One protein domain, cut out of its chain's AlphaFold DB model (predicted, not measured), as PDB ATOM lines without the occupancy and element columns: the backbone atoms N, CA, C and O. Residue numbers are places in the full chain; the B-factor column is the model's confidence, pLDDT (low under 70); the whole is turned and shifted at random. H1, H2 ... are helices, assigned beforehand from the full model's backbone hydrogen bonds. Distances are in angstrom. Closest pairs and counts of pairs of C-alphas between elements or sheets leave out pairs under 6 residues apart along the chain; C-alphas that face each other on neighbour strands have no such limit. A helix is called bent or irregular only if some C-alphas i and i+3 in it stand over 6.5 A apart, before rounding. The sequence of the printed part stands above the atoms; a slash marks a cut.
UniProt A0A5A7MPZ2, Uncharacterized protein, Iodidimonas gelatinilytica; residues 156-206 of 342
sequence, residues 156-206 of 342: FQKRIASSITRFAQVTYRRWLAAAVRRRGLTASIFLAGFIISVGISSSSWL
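This is residues 156 to 206 of the 342 residues of an uncharacterized protein of Iodidimonas gelatinilytica (UniProt A0A5A7MPZ2). Two long helices meet near their ends in a wide, flat V: H1 makes one arm, H2 the other, and the space between the arms is empty. A short tail, residues 203 to 206, follows H2. The printed part has 51 residues, with H1 then H2 and no named strand, and the class is all helix. It is extended, with a radius of gyration of the C-alphas of 17.6 A and spans of 50 by 29 by 7 A.

H1, residues 156 to 181, runs 36.5 A from C-alpha 156 at (194.259, 103.973, -46.614), with a kink of 27 degrees near residue 174. It is neither bent nor irregular, but only just: C-alphas 169 and 172 are 6.3 A apart. H2, residues 183 to 202, runs 28.3 A and ends at C-alpha 202 at (239.339, 89.638, -33.645).

H1 and H2 only just touch, and only at the corner by their tight link, with 3 pairs of C-alphas within 8 A. Residues 179 to 180 of H1 and 185 to 186 of H2 alone take part; the closest C-alphas, those of Ala 179 and Thr 186, are 6.0 A apart. Their lines are about perpendicular, at 83 degrees. Every O i to N i+4 pair is within hydrogen-bond range in H2, and 19 of 22 in H1.

The two C-alphas farthest apart, those of Phe 156 and Ser 204, are 50.2 A apart. The printed part has no cut, and no printed residue has a pLDDT under 70.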
ATOM      1  N   PHE A 156     192.826 103.659 -46.574       82.50
ATOM      2  CA  PHE A 156     194.259 103.973 -46.614       82.50
ATOM      3  C   PHE A 156     195.089 102.873 -45.943       82.50
ATOM      4  O   PHE A 156     196.029 102.352 -46.541       82.50
ATOM      5  N   GLN A 157     194.667 102.445 -44.755       81.44
ATOM      6  CA  GLN A 157     195.293 101.354 -44.020       81.44
ATOM      7  C   GLN A 157     195.297 100.042 -44.823       81.44
ATOM      8  O   GLN A 157     196.343  99.424 -45.008       81.44
ATOM      9  N   LYS A 158     194.147  99.652 -45.394       80.44
ATOM     10  CA  LYS A 158     194.033  98.452 -46.239       80.44
ATOM     11  C   LYS A 158     194.922  98.537 -47.482       80.44
ATOM     12  O   LYS A 158     195.464  97.522 -47.920       80.44
ATOM     13  N   ARG A 159     195.115  99.732 -48.052       84.88
ATOM     14  CA  ARG A 159     196.040  99.949 -49.176       84.88
ATOM     15  C   ARG A 159     197.494  99.703 -48.769       84.88
ATOM     16  O   ARG A 159     198.219  99.067 -49.527       84.88
ATOM     17  N   ILE A 160     197.903 100.158 -47.587       84.19
ATOM     18  CA  ILE A 160     199.248  99.898 -47.057       84.19
ATOM     19  C   ILE A 160     199.433  98.405 -46.779       84.19
ATOM     20  O   ILE A 160     200.353  97.804 -47.329       84.19
ATOM     21  N   ALA A 161     198.522  97.789 -46.021       80.50
ATOM     22  CA  ALA A 161     198.587  96.363 -45.699       80.50
ATOM     23  C   ALA A 161     198.635  95.489 -46.967       80.50
ATOM     24  O   ALA A 161     199.504  94.631 -47.107       80.50
ATOM     25  N   SER A 162     197.771  95.767 -47.951       83.62
ATOM     26  CA  SER A 162     197.767  95.038 -49.230       83.62
ATOM     27  C   SER A 162     199.004  95.296 -50.097       83.62
ATOM     28  O   SER A 162     199.406  94.429 -50.872       83.62
ATOM     29  N   SER A 163     199.637  96.467 -49.980       87.44
ATOM     30  CA  SER A 163     200.919  96.735 -50.637       87.44
ATOM     31  C   SER A 163     202.045  95.907 -50.018       87.44
ATOM     32  O   SER A 163     202.867  95.359 -50.754       87.44
ATOM     33  N   ILE A 164     202.066  95.784 -48.687       86.88
ATOM     34  CA  ILE A 164     203.048  94.970 -47.957       86.88
ATOM     35  C   ILE A 164     202.894  93.496 -48.343       86.88
ATOM     36  O   ILE A 164     203.869  92.865 -48.755       86.88
ATOM     37  N   THR A 165     201.673  92.956 -48.313       85.00
ATOM     38  CA  THR A 165     201.437  91.553 -48.692       85.00
ATOM     39  C   THR A 165     201.747  91.291 -50.164       85.00
ATOM     40  O   THR A 165     202.337  90.261 -50.495       85.00
ATOM     41  N   ARG A 166     201.454  92.238 -51.066       89.38
ATOM     42  CA  ARG A 166     201.849  92.137 -52.479       89.38
ATOM     43  C   ARG A 166     203.368  92.120 -52.647       89.38
ATOM     44  O   ARG A 166     203.877  91.318 -53.428       89.38
ATOM     45  N   PHE A 167     204.096  92.972 -51.926       92.38
ATOM     46  CA  PHE A 167     205.558  92.971 -51.946       92.38
ATOM     47  C   PHE A 167     206.126  91.639 -51.439       92.38
ATOM     48  O   PHE A 167     207.007  91.063 -52.087       92.38
ATOM     49  N   ALA A 168     205.573  91.113 -50.342       90.94
ATOM     50  CA  ALA A 168     205.950  89.817 -49.789       90.94
ATOM     51  C   ALA A 168     205.723  88.669 -50.799       90.94
ATOM     52  O   ALA A 168     206.606  87.839 -51.028       90.94
ATOM     53  N   GLN A 169     204.572  88.649 -51.478       91.06
ATOM     54  CA  GLN A 169     204.209  87.576 -52.414       91.06
ATOM     55  C   GLN A 169     204.903  87.663 -53.779       91.06
ATOM     56  O   GLN A 169     205.174  86.630 -54.389       91.06
ATOM     57  N   VAL A 170     205.183  88.868 -54.285       92.81
ATOM     58  CA  VAL A 170     205.755  89.048 -55.628       92.81
ATOM     59  C   VAL A 170     207.267  89.193 -55.564       92.81
ATOM     60  O   VAL A 170     207.984  88.438 -56.218       92.81
ATOM     61  N   THR A 171     207.764  90.156 -54.795       92.56
ATOM     62  CA  THR A 171     209.188  90.493 -54.784       92.56
ATOM     63  C   THR A 171     209.938  89.557 -53.852       92.56
ATOM     64  O   THR A 171     210.801  88.811 -54.312       92.56
ATOM     65  N   TYR A 172     209.579  89.524 -52.566       93.50
ATOM     66  CA  TYR A 172     210.294  88.725 -51.568       93.50
ATOM     67  C   TYR A 172     210.279  87.226 -51.905       93.50
ATOM     68  O   TYR A 172     211.328  86.585 -51.902       93.50
ATOM     69  N   ARG A 173     209.131  86.681 -52.334       94.12
ATOM     70  CA  ARG A 173     209.028  85.280 -52.777       94.12
ATOM     71  C   ARG A 173     209.961  84.934 -53.944       94.12
ATOM     72  O   ARG A 173     210.500  83.829 -53.970       94.12
ATOM     73  N   ARG A 174     210.181  85.850 -54.900       93.69
ATOM     74  CA  ARG A 174     211.133  85.639 -56.011       93.69
ATOM     75  C   ARG A 174     212.571  85.555 -55.505       93.69
ATOM     76  O   ARG A 174     213.293  84.644 -55.907       93.69
ATOM     77  N   TRP A 175     212.964  86.454 -54.604       93.44
ATOM     78  CA  TRP A 175     214.289  86.434 -53.976       93.44
ATOM     79  C   TRP A 175     214.502  85.177 -53.134       93.44
ATOM     80  O   TRP A 175     215.530  84.517 -53.273       93.44
ATOM     81  N   LEU A 176     213.504  84.788 -52.339       93.00
ATOM     82  CA  LEU A 176     213.548  83.572 -51.532       93.00
ATOM     83  C   LEU A 176     213.691  82.323 -52.412       93.00
ATOM     84  O   LEU A 176     214.558  81.487 -52.169       93.00
ATOM     85  N   ALA A 177     212.901  82.220 -53.484       94.12
ATOM     86  CA  ALA A 177     212.998  81.108 -54.427       94.12
ATOM     87  C   ALA A 177     214.369  81.056 -55.127       94.12
ATOM     88  O   ALA A 177     214.904  79.969 -55.353       94.12
ATOM     89  N   ALA A 178     214.955  82.212 -55.456       93.38
ATOM     90  CA  ALA A 178     216.300  82.290 -56.019       93.38
ATOM     91  C   ALA A 178     217.376  81.849 -55.009       93.38
ATOM     92  O   ALA A 178     218.270  81.088 -55.384       93.38
ATOM     93  N   ALA A 179     217.259  82.264 -53.743       93.69
ATOM     94  CA  ALA A 179     218.165  81.876 -52.663       93.69
ATOM     95  C   ALA A 179     218.110  80.362 -52.394       93.69
ATOM     96  O   ALA A 179     219.138  79.690 -52.419       93.69
ATOM     97  N   VAL A 180     216.908  79.790 -52.261       93.69
ATOM     98  CA  VAL A 180     216.730  78.343 -52.048       93.69
ATOM     99  C   VAL A 180     217.255  77.533 -53.240       93.69
ATOM    100  O   VAL A 180     217.927  76.518 -53.055       93.69
ATOM    101  N   ARG A 181     217.019  77.993 -54.480       95.00
ATOM    102  CA  ARG A 181     217.527  77.319 -55.688       95.00
ATOM    103  C   ARG A 181     219.055  77.347 -55.768       95.00
ATOM    104  O   ARG A 181     219.659  76.383 -56.231       95.00
ATOM    105  N   ARG A 182     219.685  78.433 -55.316       95.56
ATOM    106  CA  ARG A 182     221.144  78.607 -55.290       95.56
ATOM    107  C   ARG A 182     221.719  78.367 -53.889       95.56
ATOM    108  O   ARG A 182     222.581  79.121 -53.450       95.56
ATOM    109  N   ARG A 183     221.306  77.279 -53.220       93.75
ATOM    110  CA  ARG A 183     221.709  76.938 -51.837       93.75
ATOM    111  C   ARG A 183     223.215  77.038 -51.561       93.75
ATOM    112  O   ARG A 183     223.600  77.496 -50.493       93.75
ATOM    113  N   GLY A 184     224.061  76.661 -52.528       94.81
ATOM    114  CA  GLY A 184     225.517  76.770 -52.400       94.81
ATOM    115  C   GLY A 184     225.997  78.220 -52.326       94.81
ATOM    116  O   GLY A 184     226.793  78.553 -51.462       94.81
ATOM    117  N   LEU A 185     225.446  79.105 -53.163       94.25
ATOM    118  CA  LEU A 185     225.755  80.536 -53.125       94.25
ATOM    119  C   LEU A 185     225.294  81.163 -51.804       94.25
ATOM    120  O   LEU A 185     226.037  81.931 -51.204       94.25
ATOM    121  N   THR A 186     224.095  80.814 -51.329       93.94
ATOM    122  CA  THR A 186     223.571  81.312 -50.048       93.94
ATOM    123  C   THR A 186     224.436  80.864 -48.870       93.94
ATOM    124  O   THR A 186     224.772  81.688 -48.024       93.94
ATOM    125  N   ALA A 187     224.854  79.595 -48.841       95.06
ATOM    126  CA  ALA A 187     225.756  79.080 -47.814       95.06
ATOM    127  C   ALA A 187     227.136  79.760 -47.863       95.06
ATOM    128  O   ALA A 187     227.656  80.149 -46.821       95.06
ATOM    129  N   SER A 188     227.700  79.972 -49.058       96.44
ATOM    130  CA  SER A 188     228.981  80.670 -49.214       96.44
ATOM    131  C   SER A 188     228.910  82.133 -48.780       96.44
ATOM    132  O   SER A 188     229.835  82.607 -48.132       96.44
ATOM    133  N   ILE A 189     227.819  82.845 -49.092       96.06
ATOM    134  CA  ILE A 189     227.611  84.230 -48.639       96.06
ATOM    135  C   ILE A 189     227.504  84.280 -47.113       96.06
ATOM    136  O   ILE A 189     228.137  85.130 -46.489       96.06
ATOM    137  N   PHE A 190     226.748  83.359 -46.509       95.94
ATOM    138  CA  PHE A 190     226.644  83.259 -45.054       95.94
ATOM    139  C   PHE A 190     228.009  82.986 -44.412       95.94
ATOM    140  O   PHE A 190     228.402  83.694 -43.491       95.94
ATOM    141  N   LEU A 191     228.760  82.009 -44.929       96.94
ATOM    142  CA  LEU A 191     230.069  81.648 -44.393       96.94
ATOM    143  C   LEU A 191     231.090  82.779 -44.568       96.94
ATOM    144  O   LEU A 191     231.832  83.075 -43.639       96.94
ATOM    145  N   ALA A 192     231.095  83.451 -45.722       96.94
ATOM    146  CA  ALA A 192     231.939  84.619 -45.952       96.94
ATOM    147  C   ALA A 192     231.596  85.755 -44.977       96.94
ATOM    148  O   ALA A 192     232.495  86.311 -44.353       96.94
ATOM    149  N   GLY A 193     230.307  86.058 -44.787       96.00
ATOM    150  CA  GLY A 193     229.852  87.053 -43.814       96.00
ATOM    151  C   GLY A 193     230.225  86.689 -42.375       96.00
ATOM    152  O   GLY A 193     230.683  87.547 -41.626       96.00
ATOM    153  N   PHE A 194     230.111  85.411 -42.008       95.50
ATOM    154  CA  PHE A 194     230.516  84.909 -40.697       95.50
ATOM    155  C   PHE A 194     232.030  85.049 -40.474       95.50
ATOM    156  O   PHE A 194     232.447  85.574 -39.443       95.50
ATOM    157  N   ILE A 195     232.851  84.666 -41.459       95.44
ATOM    158  CA  ILE A 195     234.313  84.829 -41.408       95.44
ATOM    159  C   ILE A 195     234.690  86.310 -41.300       95.44
ATOM    160  O   ILE A 195     235.553  86.655 -40.497       95.44
ATOM    161  N   ILE A 196     234.028  87.192 -42.056       94.00
ATOM    162  CA  ILE A 196     234.252  88.641 -41.979       94.00
ATOM    163  C   ILE A 196     233.874  89.168 -40.591       94.00
ATOM    164  O   ILE A 196     234.660  89.898 -39.994       94.00
ATOM    165  N   SER A 197     232.717  88.775 -40.048       91.06
ATOM    166  CA  SER A 197     232.279  89.187 -38.709       91.06
ATOM    167  C   SER A 197     233.289  88.772 -37.640       91.06
ATOM    168  O   SER A 197     233.721  89.608 -36.853       91.06
ATOM    169  N   VAL A 198     233.718  87.505 -37.641       90.06
ATOM    170  CA  VAL A 198     234.721  86.993 -36.693       90.06
ATOM    171  C   VAL A 198     236.075  87.680 -36.896       90.06
ATOM    172  O   VAL A 198     236.730  88.049 -35.922       90.06
ATOM    173  N   GLY A 199     236.481  87.912 -38.147       90.81
ATOM    174  CA  GLY A 199     237.720  88.611 -38.484       90.81
ATOM    175  C   GLY A 199     237.741  90.055 -37.983       90.81
ATOM    176  O   GLY A 199     238.745  90.487 -37.422       90.81
ATOM    177  N   ILE A 200     236.631  90.788 -38.113       89.12
ATOM    178  CA  ILE A 200     236.501  92.154 -37.590       89.12
ATOM    179  C   ILE A 200     236.495  92.143 -36.057       89.12
ATOM    180  O   ILE A 200     237.186  92.962 -35.460       89.12
ATOM    181  N   SER A 201     235.786  91.204 -35.418       84.50
ATOM    182  CA  SER A 201     235.773  91.061 -33.953       84.50
ATOM    183  C   SER A 201     237.142  90.724 -33.360       84.50
ATOM    184  O   SER A 201     237.456  91.189 -32.269       84.50
ATOM    185  N   SER A 202     237.963  89.938 -34.064       80.94
ATOM    186  CA  SER A 202     239.339  89.638 -33.645       80.94
ATOM    187  C   SER A 202     240.328  90.754 -33.991       80.94
ATOM    188  O   SER A 202     241.423  90.798 -33.428       80.94
ATOM    189  N   SER A 203     239.992  91.616 -34.948       79.56
ATOM    190  CA  SER A 203     240.842  92.723 -35.359       79.56
ATOM    191  C   SER A 203     240.746  93.871 -34.353       79.56
ATOM    192  O   SER A 203     239.675  94.180 -33.836       79.56
ATOM    193  N   SER A 204     241.850  94.589 -34.133       70.75
ATOM    194  CA  SER A 204     241.926  95.759 -33.234       70.75
ATOM    195  C   SER A 204     241.078  96.968 -33.690       70.75
ATOM    196  O   SER A 204     241.224  98.070 -33.159       70.75
ATOM    197  N   TRP A 205     240.224  96.798 -34.698       75.06
ATOM    198  CA  TRP A 205     239.347  97.838 -35.228       75.06
ATOM    199  C   TRP A 205     238.188  98.138 -34.272       75.06
ATOM    200  O   TRP A 205     237.750  99.283 -34.179       75.06
ATOM    201  N   LEU A 206     237.723  97.133 -33.524       75.38
ATOM    202  CA  LEU A 206     236.710  97.300 -32.486       75.38
ATOM    203  C   LEU A 206     237.386  97.609 -31.148       75.38
ATOM    204  O   LEU A 206     237.846  96.719 -30.434       75.38
TER     205      LEU A 206